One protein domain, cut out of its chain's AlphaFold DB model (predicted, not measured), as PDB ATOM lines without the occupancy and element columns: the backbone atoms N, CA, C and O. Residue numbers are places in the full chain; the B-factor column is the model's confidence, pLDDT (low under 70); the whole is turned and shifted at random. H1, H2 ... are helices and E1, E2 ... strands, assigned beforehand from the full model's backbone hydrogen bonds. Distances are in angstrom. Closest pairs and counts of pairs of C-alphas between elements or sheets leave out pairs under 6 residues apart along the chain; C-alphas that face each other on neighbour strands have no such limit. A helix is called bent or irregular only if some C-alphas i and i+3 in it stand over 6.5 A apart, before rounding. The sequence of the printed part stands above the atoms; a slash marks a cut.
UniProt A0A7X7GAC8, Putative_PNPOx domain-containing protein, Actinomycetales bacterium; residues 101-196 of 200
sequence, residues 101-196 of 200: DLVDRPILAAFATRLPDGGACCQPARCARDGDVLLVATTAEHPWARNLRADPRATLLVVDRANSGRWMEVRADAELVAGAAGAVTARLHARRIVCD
ATOM      1  N   ASP A 101      -9.185  34.701  15.625       93.81
ATOM      2  CA  ASP A 101     -10.217  35.689  15.271       93.81
ATOM      3  C   ASP A 101      -9.655  36.943  14.580       93.81
ATOM      4  O   ASP A 101     -10.401  37.639  13.891       93.81
ATOM      5  N   LEU A 102      -8.357  37.247  14.724       94.38
ATOM      6  CA  LEU A 102      -7.739  38.396  14.055       94.38
ATOM      7  C   LEU A 102      -7.808  38.274  12.530       94.38
ATOM      8  O   LEU A 102      -7.980  39.287  11.853       94.38
ATOM      9  N   VAL A 103      -7.705  37.050  12.002       93.12
ATOM     10  CA  VAL A 103      -7.798  36.767  10.558       93.12
ATOM     11  C   VAL A 103      -9.225  36.446  10.100       93.12
ATOM     12  O   VAL A 103      -9.477  36.445   8.898       93.12
ATOM     13  N   ASP A 104     -10.157  36.228  11.036       91.12
ATOM     14  CA  ASP A 104     -11.591  36.045  10.756       91.12
ATOM     15  C   ASP A 104     -12.354  37.390  10.724       91.12
ATOM     16  O   ASP A 104     -13.459  37.498  10.188       91.12
ATOM     17  N   ARG A 105     -11.767  38.448  11.296       90.25
ATOM     18  CA  ARG A 105     -12.303  39.817  11.301       90.25
ATOM     19  C   ARG A 105     -11.844  40.608  10.065       90.25
ATOM     20  O   ARG A 105     -10.793  40.323   9.500       90.25
ATOM     21  N   PRO A 106     -12.564  41.678   9.666       88.75
ATOM     22  CA  PRO A 106     -12.181  42.533   8.539       88.75
ATOM     23  C   PRO A 106     -11.021  43.482   8.903       88.75
ATOM     24  O   PRO A 106     -11.176  44.707   8.948       88.75
ATOM     25  N   ILE A 107      -9.852  42.913   9.197       90.44
ATOM     26  CA  ILE A 107      -8.607  43.624   9.494       90.44
ATOM     27  C   ILE A 107      -7.684  43.488   8.279       90.44
ATOM     28  O   ILE A 107      -7.515  42.403   7.729       90.44
ATOM     29  N   LEU A 108      -7.102  44.602   7.829       92.69
ATOM     30  CA  LEU A 108      -6.060  44.555   6.806       92.69
ATOM     31  C   LEU A 108      -4.758  44.075   7.443       92.69
ATOM     32  O   LEU A 108      -4.291  44.667   8.414       92.69
ATOM     33  N   ALA A 109      -4.174  43.035   6.864       95.12
ATOM     34  CA  ALA A 109      -2.868  42.537   7.248       95.12
ATOM     35  C   ALA A 109      -1.765  43.265   6.475       95.12
ATOM     36  O   ALA A 109      -1.949  43.635   5.313       95.12
ATOM     37  N   ALA A 110      -0.593  43.422   7.083       96.25
ATOM     38  CA  ALA A 110       0.629  43.744   6.361       96.25
ATOM     39  C   ALA A 110       1.213  42.440   5.795       96.25
ATOM     40  O   ALA A 110       1.608  41.553   6.550       96.25
ATOM     41  N   PHE A 111       1.232  42.309   4.467       96.88
ATOM     42  CA  PHE A 111       1.716  41.126   3.762       96.88
ATOM     43  C   PHE A 111       3.058  41.414   3.097       96.88
ATOM     44  O   PHE A 111       3.148  42.227   2.172       96.88
ATOM     45  N   ALA A 112       4.102  40.749   3.581       96.62
ATOM     46  CA  ALA A 112       5.465  40.893   3.113       96.62
ATOM     47  C   ALA A 112       5.902  39.683   2.279       96.62
ATOM     48  O   ALA A 112       5.734  38.532   2.679       96.62
ATOM     49  N   THR A 113       6.515  39.963   1.130       96.25
ATOM     50  CA  THR A 113       7.139  38.976   0.235       96.25
ATOM     51  C   THR A 113       8.566  39.394  -0.092       96.25
ATOM     52  O   THR A 113       8.924  40.563   0.078       96.25
ATOM     53  N   ARG A 114       9.397  38.458  -0.557       94.75
ATOM     54  CA  ARG A 114      10.795  38.748  -0.903       94.75
ATOM     55  C   ARG A 114      10.923  39.201  -2.354       94.75
ATOM     56  O   ARG A 114      10.402  38.571  -3.269       94.75
ATOM     57  N   LEU A 115      11.622  40.307  -2.555       90.25
ATOM     58  CA  LEU A 115      12.031  40.793  -3.864       90.25
ATOM     59  C   LEU A 115      13.229  39.978  -4.382       90.25
ATOM     60  O   LEU A 115      13.941  39.363  -3.583       90.25
ATOM     61  N   PRO A 116      13.500  39.994  -5.702       86.75
ATOM     62  CA  PRO A 116      14.646  39.287  -6.281       86.75
ATOM     63  C   PRO A 116      16.010  39.704  -5.711       86.75
ATOM     64  O   PRO A 116      16.921  38.886  -5.651       86.75
ATOM     65  N   ASP A 117      16.149  40.957  -5.268       86.75
ATOM     66  CA  ASP A 117      17.354  41.490  -4.614       86.75
ATOM     67  C   ASP A 117      17.467  41.094  -3.126       86.75
ATOM     68  O   ASP A 117      18.423  41.459  -2.445       86.75
ATOM     69  N   GLY A 118      16.499  40.331  -2.613       86.25
ATOM     70  CA  GLY A 118      16.425  39.882  -1.230       86.25
ATOM     71  C   GLY A 118      15.735  40.854  -0.273       86.25
ATOM     72  O   GLY A 118      15.483  40.455   0.869       86.25
ATOM     73  N   GLY A 119      15.393  42.066  -0.721       86.94
ATOM     74  CA  GLY A 119      14.612  43.035   0.046       86.94
ATOM     75  C   GLY A 119      13.176  42.567   0.297       86.94
ATOM     76  O   GLY A 119      12.678  41.639  -0.339       86.94
ATOM     77  N   ALA A 120      12.482  43.217   1.230       89.44
ATOM     78  CA  ALA A 120      11.071  42.946   1.495       89.44
ATOM     79  C   ALA A 120      10.173  43.916   0.711       89.44
ATOM     80  O   ALA A 120      10.395  45.123   0.720       89.44
ATOM     81  N   CYS A 121       9.119  43.396   0.085       90.00
ATOM     82  CA  CYS A 121       7.994  44.187  -0.402       90.00
ATOM     83  C   CYS A 121       6.804  43.936   0.521       90.00
ATOM     84  O   CYS A 121       6.323  42.806   0.593       90.00
ATOM     85  N   CYS A 122       6.352  44.975   1.226       92.19
ATOM     86  CA  CYS A 122       5.245  44.904   2.177       92.19
ATOM     87  C   CYS A 122       4.047  45.710   1.667       92.19
ATOM     88  O   CYS A 122       4.173  46.897   1.352       92.19
ATOM     89  N   GLN A 123       2.887  45.062   1.567       90.31
ATOM     90  CA  GLN A 123       1.658  45.645   1.034       90.31
ATOM     91  C   GLN A 123       0.454  45.249   1.903       90.31
ATOM     92  O   GLN A 123       0.449  44.159   2.472       90.31
ATOM     93  N   PRO A 124      -0.586  46.096   2.015       91.94
ATOM     94  CA  PRO A 124      -1.806  45.719   2.716       91.94
ATOM     95  C   PRO A 124      -2.542  44.606   1.958       91.94
ATOM     96  O   PRO A 124      -2.726  44.690   0.742       91.94
ATOM     97  N   ALA A 125      -3.006  43.588   2.679       91.25
ATOM     98  CA  ALA A 125      -3.760  42.473   2.129       91.25
ATOM     99  C   ALA A 125      -4.993  42.159   2.979       91.25
ATOM    100  O   ALA A 125      -4.992  42.300   4.201       91.25
ATOM    101  N   ARG A 126      -6.053  41.697   2.312       90.75
ATOM    102  CA  ARG A 126      -7.145  40.977   2.971       90.75
ATOM    103  C   ARG A 126      -6.741  39.510   3.064       90.75
ATOM    104  O   ARG A 126      -6.243  38.966   2.079       90.75
ATOM    105  N   CYS A 127      -6.976  38.894   4.213       90.94
ATOM    106  CA  CYS A 127      -6.793  37.463   4.400       90.94
ATOM    107  C   CYS A 127      -8.102  36.801   4.828       90.94
ATOM    108  O   CYS A 127      -8.993  37.452   5.368       90.94
ATOM    109  N   ALA A 128      -8.190  35.508   4.560       89.69
ATOM    110  CA  ALA A 128      -9.144  34.592   5.171       89.69
ATOM    111  C   ALA A 128      -8.370  33.373   5.692       89.69
ATOM    112  O   ALA A 128      -7.156  33.283   5.480       89.69
ATOM    113  N   ARG A 129      -9.056  32.421   6.325       90.62
ATOM    114  CA  ARG A 129      -8.468  31.123   6.674       90.62
ATOM    115  C   ARG A 129      -9.326  29.957   6.189       90.62
ATOM    116  O   ARG A 129     -10.538  30.075   6.060       90.62
ATOM    117  N   ASP A 130      -8.659  28.843   5.942       89.62
ATOM    118  CA  ASP A 130      -9.202  27.523   5.635       89.62
ATOM    119  C   ASP A 130      -8.540  26.545   6.616       89.62
ATOM    120  O   ASP A 130      -7.371  26.180   6.464       89.62
ATOM    121  N   GLY A 131      -9.236  26.246   7.717       89.94
ATOM    122  CA  GLY A 131      -8.627  25.599   8.881       89.94
ATOM    123  C   GLY A 131      -7.490  26.451   9.457       89.94
ATOM    124  O   GLY A 131      -7.740  27.558   9.947       89.94
ATOM    125  N   ASP A 132      -6.265  25.927   9.370       91.44
ATOM    126  CA  ASP A 132      -5.009  26.563   9.800       91.44
ATOM    127  C   ASP A 132      -4.224  27.220   8.648       91.44
ATOM    128  O   ASP A 132      -3.173  27.827   8.861       91.44
ATOM    129  N   VAL A 133      -4.716  27.111   7.411       93.44
ATOM    130  CA  VAL A 133      -4.084  27.709   6.229       93.44
ATOM    131  C   VAL A 133      -4.652  29.105   6.012       93.44
ATOM    132  O   VAL A 133      -5.863  29.274   5.883       93.44
ATOM    133  N   LEU A 134      -3.790  30.120   5.920       95.56
ATOM    134  CA  LEU A 134      -4.235  31.474   5.576       95.56
ATOM    135  C   LEU A 134      -4.303  31.649   4.061       95.56
ATOM    136  O   LEU A 134      -3.438  31.176   3.328       95.56
ATOM    137  N   LEU A 135      -5.312  32.366   3.586       95.06
ATOM    138  CA  LEU A 135      -5.565  32.601   2.171       95.06
ATOM    139  C   LEU A 135      -5.420  34.085   1.855       95.06
ATOM    140  O   LEU A 135      -6.106  34.920   2.445       95.06
ATOM    141  N   VAL A 136      -4.566  34.410   0.886       94.25
ATOM    142  CA  VAL A 136      -4.433  35.764   0.331       94.25
ATOM    143  C   VAL A 136      -4.630  35.684  -1.177       94.25
ATOM    144  O   VAL A 136      -3.847  35.044  -1.872       94.25
ATOM    145  N   ALA A 137      -5.678  36.321  -1.697       88.69
ATOM    146  CA  ALA A 137      -6.026  36.260  -3.116       88.69
ATOM    147  C   ALA A 137      -5.822  37.604  -3.825       88.69
ATOM    148  O   ALA A 137      -6.037  38.672  -3.250       88.69
ATOM    149  N   THR A 138      -5.409  37.548  -5.089       86.06
ATOM    150  CA  THR A 138      -5.230  38.707  -5.977       86.06
ATOM    151  C   THR A 138      -5.276  38.268  -7.450       86.06
ATOM    152  O   THR A 138      -5.643  37.131  -7.739       86.06
ATOM    153  N   THR A 139      -4.913  39.137  -8.396       86.12
ATOM    154  CA  THR A 139      -4.717  38.770  -9.811       86.12
ATOM    155  C   THR A 139      -3.287  38.291 -10.089       86.12
ATOM    156  O   THR A 139      -2.330  38.710  -9.438       86.12
ATOM    157  N   ALA A 140      -3.101  37.416 -11.075       83.88
ATOM    158  CA  ALA A 140      -1.805  36.805 -11.381       83.88
ATOM    159  C   ALA A 140      -0.661  37.804 -11.672       83.88
ATOM    160  O   ALA A 140       0.513  37.453 -11.485       83.88
ATOM    161  N   GLU A 141      -0.997  39.017 -12.118       85.88
ATOM    162  CA  GLU A 141      -0.095  40.118 -12.475       85.88
ATOM    163  C   GLU A 141       0.393  40.910 -11.260       85.88
ATOM    164  O   GLU A 141       1.356  41.679 -11.371       85.88
ATOM    165  N   HIS A 142      -0.264  40.741 -10.109       88.69
ATOM    166  CA  HIS A 142       0.066  41.479  -8.904       88.69
ATOM    167  C   HIS A 142       1.538  41.240  -8.508       88.69
ATOM    168  O   HIS A 142       1.996  40.093  -8.527       88.69
ATOM    169  N   PRO A 143       2.299  42.283  -8.114       87.44
ATOM    170  CA  PRO A 143       3.730  42.157  -7.836       87.44
ATOM    171  C   PRO A 143       4.086  41.042  -6.850       87.44
ATOM    172  O   PRO A 143       4.972  40.240  -7.143       87.44
ATOM    173  N   TRP A 144       3.354  40.912  -5.737       89.75
ATOM    174  CA  TRP A 144       3.630  39.835  -4.782       89.75
ATOM    175  C   TRP A 144       3.414  38.435  -5.376       89.75
ATOM    176  O   TRP A 144       4.140  37.515  -5.015       89.75
ATOM    177  N   ALA A 145       2.493  38.245  -6.328       91.50
ATOM    178  CA  ALA A 145       2.288  36.941  -6.963       91.50
ATOM    179  C   ALA A 145       3.480  36.557  -7.849       91.50
ATOM    180  O   ALA A 145       3.797  35.380  -8.006       91.50
ATOM    181  N   ARG A 146       4.168  37.538  -8.442       90.44
ATOM    182  CA  ARG A 146       5.450  37.311  -9.124       90.44
ATOM    183  C   ARG A 146       6.551  36.974  -8.120       90.44
ATOM    184  O   ARG A 146       7.274  36.010  -8.350       90.44
ATOM    185  N   ASN A 147       6.634  37.718  -7.018       93.44
ATOM    186  CA  ASN A 147       7.618  37.486  -5.957       93.44
ATOM    187  C   ASN A 147       7.511  36.059  -5.396       93.44
ATOM    188  O   ASN A 147       8.513  35.356  -5.338       93.44
ATOM    189  N   LEU A 148       6.295  35.589  -5.096       94.56
ATOM    190  CA  LEU A 148       6.066  34.252  -4.533       94.56
ATOM    191  C   LEU A 148       6.377  33.093  -5.485       94.56
ATOM    192  O   LEU A 148       6.657  31.990  -5.029       94.56
ATOM    193  N   ARG A 149       6.360  33.322  -6.806       91.88
ATOM    194  CA  ARG A 149       6.838  32.316  -7.772       91.88
ATOM    195  C   ARG A 149       8.356  32.147  -7.715       91.88
ATOM    196  O   ARG A 149       8.847  31.074  -8.043       91.88
ATOM    197  N   ALA A 150       9.084  33.203  -7.353       92.00
ATOM    198  CA  ALA A 150      10.538  33.174  -7.236       92.00
ATOM    199  C   ALA A 150      11.001  32.714  -5.844       92.00
ATOM    200  O   ALA A 150      11.994  32.001  -5.738       92.00
ATOM    201  N   ASP A 151      10.288  33.109  -4.786       95.25
ATOM    202  CA  ASP A 151      10.573  32.728  -3.402       95.25
ATOM    203  C   ASP A 151       9.251  32.552  -2.636       95.25
ATOM    204  O   ASP A 151       8.553  33.544  -2.410       95.25
ATOM    205  N   PRO A 152       8.884  31.326  -2.220       95.31
ATOM    206  CA  PRO A 152       7.580  31.065  -1.614       95.31
ATOM    207  C   PRO A 152       7.444  31.649  -0.203       95.31
ATOM    208  O   PRO A 152       6.351  31.622   0.356       95.31
ATOM    209  N   ARG A 153       8.516  32.169   0.405       96.31
ATOM    210  CA  ARG A 153       8.465  32.670   1.781       96.31
ATOM    211  C   ARG A 153       7.713  33.993   1.863       96.31
ATOM    212  O   ARG A 153       8.031  34.960   1.165       96.31
ATOM    213  N   ALA A 154       6.767  34.051   2.792       97.19
ATOM    214  CA  ALA A 154       5.968  35.231   3.077       97.19
ATOM    215  C   ALA A 154       5.816  35.462   4.583       97.19
ATOM    216  O   ALA A 154       5.871  34.525   5.381       97.19
ATOM    217  N   THR A 155       5.556  36.711   4.957       97.88
ATOM    218  CA  THR A 155       5.157  37.081   6.318       97.88
ATOM    219  C   THR A 155       3.840  37.835   6.268       97.88
ATOM    220  O   THR A 155       3.667  38.738   5.452       97.88
ATOM    221  N   LEU A 156       2.912  37.483   7.149       97.44
ATOM    222  CA  LEU A 156       1.648  38.179   7.333       97.44
ATOM    223  C   LEU A 156       1.563  38.674   8.778       97.44
ATOM    224  O   LEU A 156       1.670  37.876   9.702       97.44
ATOM    225  N   LEU A 157       1.379  39.980   8.967       97.50
ATOM    226  CA  LEU A 157       1.213  40.610  10.277       97.50
ATOM    227  C   LEU A 157      -0.189  41.211  10.388       97.50
ATOM    228  O   LEU A 157      -0.575  42.046   9.568       97.50
ATOM    229  N   VAL A 158      -0.929  40.820  11.426       96.12
ATOM    230  CA  VAL A 158      -2.228  41.409  11.784       96.12
ATOM    231  C   VAL A 158      -2.134  42.027  13.169       96.12
ATOM    232  O   VAL A 158      -1.700  41.369  14.108       96.12
ATOM    233  N   VAL A 159      -2.581  43.275  13.301       94.50
ATOM    234  CA  VAL A 159      -2.648  44.006  14.574       94.50
ATOM    235  C   VAL A 159      -4.110  44.319  14.879       94.50
ATOM    236  O   VAL A 159      -4.833  44.804  14.000       94.50
ATOM    237  N   ASP A 160      -4.571  44.046  16.101       92.44
ATOM    238  CA  ASP A 160      -5.941  44.365  16.494       92.44
ATOM    239  C   ASP A 160      -6.145  45.885  16.522       92.44
ATOM    240  O   ASP A 160      -5.435  46.636  17.188       92.44
ATOM    241  N   ARG A 161      -7.175  46.347  15.812       87.94
ATOM    242  CA  ARG A 161      -7.535  47.767  15.745       87.94
ATOM    243  C   ARG A 161      -8.031  48.323  17.080       87.94
ATOM    244  O   ARG A 161      -7.965  49.530  17.274       87.94
ATOM    245  N   ALA A 162      -8.581  47.470  17.945       87.94
ATOM    246  CA  ALA A 162      -9.114  47.870  19.248       87.94
ATOM    247  C   ALA A 162      -8.079  47.753  20.379       87.94
ATOM    248  O   ALA A 162      -8.262  48.352  21.435       87.94
ATOM    249  N   ASN A 163      -7.008  46.986  20.165       87.44
ATOM    250  CA  ASN A 163      -5.946  46.772  21.138       87.44
ATOM    251  C   ASN A 163      -4.624  46.530  20.398       87.44
ATOM    252  O   ASN A 163      -4.314  45.398  20.044       87.44
ATOM    253  N   SER A 164      -3.822  47.574  20.186       85.69
ATOM    254  CA  SER A 164      -2.563  47.461  19.434       85.69
ATOM    255  C   SER A 164      -1.505  46.580  20.107       85.69
ATOM    256  O   SER A 164      -0.543  46.197  19.447       85.69
ATOM    257  N   GLY A 165      -1.673  46.243  21.391       86.00
ATOM    258  CA  GLY A 165      -0.843  45.253  22.080       86.00
ATOM    259  C   GLY A 165      -1.171  43.809  21.693       86.00
ATOM    260  O   GLY A 165      -0.398  42.914  22.011       86.00
ATOM    261  N   ARG A 166      -2.291  43.588  20.993       92.88
ATOM    262  CA  ARG A 166      -2.734  42.280  20.527       92.88
ATOM    263  C   ARG A 166      -2.474  42.114  19.035       92.88
ATOM    264  O   ARG A 166      -3.078  42.811  18.215       92.88
ATOM    265  N   TRP A 167      -1.604  41.186  18.664       95.31
ATOM    266  CA  TRP A 167      -1.203  40.999  17.267       95.31
ATOM    267  C   TRP A 167      -0.684  39.591  16.996       95.31
ATOM    268  O   TRP A 167      -0.313  38.860  17.908       95.31
ATOM    269  N   MET A 168      -0.653  39.215  15.717       96.56
ATOM    270  CA  MET A 168      -0.139  37.927  15.259       96.56
ATOM    271  C   MET A 168       0.701  38.104  13.993       96.56
ATOM    272  O   MET A 168       0.224  38.639  12.991       96.56
ATOM    273  N   GLU A 169       1.943  37.624  14.033       97.25
ATOM    274  CA  GLU A 169       2.815  37.458  12.872       97.25
ATOM    275  C   GLU A 169       2.868  35.983  12.477       97.25
ATOM    276  O   GLU A 169       3.209  35.119  13.286       97.25
ATOM    277  N   VAL A 170       2.589  35.702  11.207       97.44
ATOM    278  CA  VAL A 170       2.705  34.379  10.599       97.44
ATOM    279  C   VAL A 170       3.786  34.427   9.529       97.44
ATOM    280  O   VAL A 170       3.617  35.073   8.496       97.44
ATOM    281  N   ARG A 171       4.893  33.716   9.755       97.75
ATOM    282  CA  ARG A 171       5.911  33.442   8.729       97.75
ATOM    283  C   ARG A 171       5.581  32.103   8.097       97.75
ATOM    284  O   ARG A 171       5.463  31.108   8.815       97.75
ATOM    285  N   ALA A 172       5.419  32.075   6.786       97.00
ATOM    286  CA  ALA A 172       4.861  30.940   6.069       97.00
ATOM    287  C   ALA A 172       5.581  30.677   4.747       97.00
ATOM    288  O   ALA A 172       6.198  31.576   4.172       97.00
ATOM    289  N   ASP A 173       5.419  29.455   4.249       96.75
ATOM    290  CA  ASP A 173       5.645  29.144   2.841       96.75
ATOM    291  C   ASP A 173       4.306  29.213   2.100       96.75
ATOM    292  O   ASP A 173       3.297  28.674   2.567       96.75
ATOM    293  N   ALA A 174       4.285  29.886   0.956       95.81
ATOM    294  CA  ALA A 174       3.104  30.066   0.134       95.81
ATOM    295  C   ALA A 174       3.032  29.023  -0.987       95.81
ATOM    296  O   ALA A 174       3.955  28.879  -1.788       95.81
ATOM    297  N   GLU A 175       1.883  28.364  -1.107       94.81
ATOM    298  CA  GLU A 175       1.483  27.630  -2.304       94.81
ATOM    299  C   GLU A 175       0.568  28.525  -3.150       94.81
ATOM    300  O   GLU A 175      -0.470  28.991  -2.681       94.81
ATOM    301  N   LEU A 176       0.941  28.770  -4.409       93.50
ATOM    302  CA  LEU A 176       0.106  29.531  -5.338       93.50
ATOM    303  C   LEU A 176      -0.874  28.608  -6.064       93.50
ATOM    304  O   LEU A 176      -0.472  27.721  -6.815       93.50
ATOM    305  N   VAL A 177      -2.165  28.881  -5.901       92.81
ATOM    306  CA  VAL A 177      -3.258  28.174  -6.572       92.81
ATOM    307  C   VAL A 177      -3.928  29.111  -7.569       92.81
ATOM    308  O   VAL A 177      -4.374  30.203  -7.214       92.81
ATOM    309  N   ALA A 178      -3.986  28.693  -8.834       89.69
ATOM    310  CA  ALA A 178      -4.699  29.425  -9.872       89.69
ATOM    311  C   ALA A 178      -6.217  29.293  -9.675       89.69
ATOM    312  O   ALA A 178      -6.725  28.200  -9.443       89.69
ATOM    313  N   GLY A 179      -6.927  30.411  -9.787       84.12
ATOM    314  CA  GLY A 179      -8.382  30.485  -9.776       84.12
ATOM    315  C   GLY A 179      -8.949  30.895 -11.135       84.12
ATOM    316  O   GLY A 179      -8.227  31.116 -12.111       84.12
ATOM    317  N   ALA A 180     -10.275  31.018 -11.197       81.69
ATOM    318  CA  ALA A 180     -10.964  31.503 -12.387       81.69
ATOM    319  C   ALA A 180     -10.574  32.955 -12.727       81.69
ATOM    320  O   ALA A 180     -10.169  33.728 -11.857       81.69
ATOM    321  N   ALA A 181     -10.722  33.333 -14.000       83.44
ATOM    322  CA  ALA A 181     -10.512  34.700 -14.492       83.44
ATOM    323  C   ALA A 181      -9.143  35.322 -14.123       83.44
ATOM    324  O   ALA A 181      -9.045  36.524 -13.894       83.44
ATOM    325  N   GLY A 182      -8.084  34.507 -14.053       80.94
ATOM    326  CA  GLY A 182      -6.729  34.985 -13.746       80.94
ATOM    327  C   GLY A 182      -6.493  35.313 -12.269       80.94
ATOM    328  O   GLY A 182      -5.445  35.866 -11.926       80.94
ATOM    329  N   ALA A 183      -7.432  34.968 -11.383       86.06
ATOM    330  CA  ALA A 183      -7.210  35.041  -9.949       86.06
ATOM    331  C   ALA A 183      -6.099  34.071  -9.526       86.06
ATOM    332  O   ALA A 183      -5.931  32.988 -10.088       86.06
ATOM    333  N   VAL A 184      -5.348  34.446  -8.501       91.00
ATOM    334  CA  VAL A 184      -4.371  33.590  -7.837       91.00
ATOM    335  C   VAL A 184      -4.559  33.710  -6.333       91.00
ATOM    336  O   VAL A 184      -4.731  34.810  -5.807       91.00
ATOM    337  N   THR A 185      -4.524  32.577  -5.643       94.38
ATOM    338  CA  THR A 185      -4.592  32.500  -4.183       94.38
ATOM    339  C   THR A 185      -3.274  31.965  -3.653       94.38
ATOM    340  O   THR A 185      -2.850  30.882  -4.042       94.38
ATOM    341  N   ALA A 186      -2.629  32.708  -2.762       95.19
ATOM    342  CA  ALA A 186      -1.558  32.198  -1.923       95.19
ATOM    343  C   ALA A 186      -2.173  31.493  -0.710       95.19
ATOM    344  O   ALA A 186      -2.823  32.135   0.117       95.19
ATOM    345  N   ARG A 187      -1.963  30.179  -0.620       96.06
ATOM    346  CA  ARG A 187      -2.219  29.358   0.566       96.06
ATOM    347  C   ARG A 187      -0.964  29.391   1.434       96.06
ATOM    348  O   ARG A 187       0.072  28.872   1.032       96.06
ATOM    349  N   LEU A 188      -1.031  30.057   2.580       96.44
ATOM    350  CA  LEU A 188       0.097  30.257   3.484       96.44
ATOM    351  C   LEU A 188       0.121  29.147   4.533       96.44
ATOM    352  O   LEU A 188      -0.758  29.062   5.393       96.44
ATOM    353  N   HIS A 189       1.166  28.329   4.478       96.00
ATOM    354  CA  HIS A 189       1.422  27.255   5.429       96.00
ATOM    355  C   HIS A 189       2.363  27.768   6.514       96.00
ATOM    356  O   HIS A 189       3.551  27.991   6.263       96.00
ATOM    357  N   ALA A 190       1.832  28.001   7.716       96.44
ATOM    358  CA  ALA A 190       2.589  28.605   8.808       96.44
ATOM    359  C   ALA A 190       3.821  27.766   9.193       96.44
ATOM    360  O   ALA A 190       3.737  26.561   9.425       96.44
ATOM    361  N   ARG A 191       4.979  28.420   9.296       96.31
ATOM    362  CA  ARG A 191       6.258  27.846   9.756       96.31
ATOM    363  C   ARG A 191       6.709  28.430  11.086       96.31
ATOM    364  O   ARG A 191       7.422  27.775  11.838       96.31
ATOM    365  N   ARG A 192       6.281  29.656  11.385       95.94
ATOM    366  CA  ARG A 192       6.455  30.303  12.684       95.94
ATOM    367  C   ARG A 192       5.288  31.243  12.938       95.94
ATOM    368  O   ARG A 192       4.904  31.986  12.039       95.94
ATOM    369  N   ILE A 193       4.781  31.224  14.165       95.75
ATOM    370  CA  ILE A 193       3.741  32.136  14.631       95.75
ATOM    371  C   ILE A 193       4.275  32.853  15.869       95.75
ATOM    372  O   ILE A 193       4.847  32.211  16.752       95.75
ATOM    373  N   VAL A 194       4.134  34.173  15.904       95.00
ATOM    374  CA  VAL A 194       4.479  35.019  17.052       95.00
ATOM    375  C   VAL A 194       3.248  35.844  17.404       95.00
ATOM    376  O   VAL A 194       2.650  36.437  16.508       95.00
ATOM    377  N   CYS A 195       2.878  35.879  18.682       94.56
ATOM    378  CA  CYS A 195       1.755  36.672  19.180       94.56
ATOM    379  C   CYS A 195       2.196  37.560  20.340       94.56
ATOM    380  O   CYS A 195       2.971  37.089  21.174       94.56
ATOM    381  N   ASP A 196       1.665  38.786  20.391       88.19
ATOM    382  CA  ASP A 196       1.715  39.799  21.472       88.19
ATOM    383  C   ASP A 196       3.101  40.269  21.964       88.19
ATOM    384  O   ASP A 196       3.251  41.391  22.450       88.19
TER     385      ASP A 196
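What this domain is: This is residues 101 to 196 of the 200 residues of the protein "Putative_PNPOx domain-containing protein" of Actinomycetales bacterium (UniProt A0A7X7GAC8). One antiparallel sheet of seven strands folds back on itself into a partly closed barrel, with E6 and E7 long and bent and the leaf E4 E3 facing E2 E1 E5 E6. The sheet curls round H2, while the short H1 is on the opposite face, near E3 and E5. The 96 printed residues run H1 E1 E2 E3 E4 H2 E5 E6 E7; the sheet order is E2 - E1 - E5 - E6 - E7 - E4 - E3. The class is mostly strand, and the whole is compact, with a radius of gyration of the C-alphas of 12.9 A and spans of 35 by 31 by 20 A.

Where its parts are: H1, residues 101 to 104, begins at C-alpha 101 (-10.217, 35.689, 15.271). E1 holds 109 to 114, E2 120 to 125, E3 128 to 130 and E4 133 to 139, 19.5 A long. H2 holds 143 to 150, and E5 153 to 159, 20.4 A. E6, 167 to 178, spans 29.7 A and bends by 71 degrees at 173. E7, 183 to 195, spans 30.5 A, bends by 79 degrees at 192 and ends at C-alpha 195 (1.755, 36.672, 19.180).

How they stand to each other: In this folded sheet, two leaves facing each other, E7 is the hinge. E1 and E2 form a hairpin, N 111 to O 123 at 2.8 A. E5 E6 E7 form a meander, each strand the antiparallel neighbour of the one before: N 156 to O 170 and N 175 to O 187 are each 2.8 A. E7 pairs with E4, N 186 to O 136 at 2.8 A. The closest C-alphas of E2 and E4, Ala 125 and Val 136, are 7.0 A apart. Those of H2 and E1, Asn 147 and Arg 114, are 6.1 A apart; those of H1 and E3, Val 103 and Ala 128, 6.0 A. Every O i to N i+4 pair of H2 is within hydrogen-bond range; H1 is too short for one.

The domain as a whole: The C-alphas farthest apart, of Gly 165 and Ala 181, are 39.3 A apart. The printed part has no cut and no long link. Its mean pLDDT is 92.0, and no printed residue is under 70.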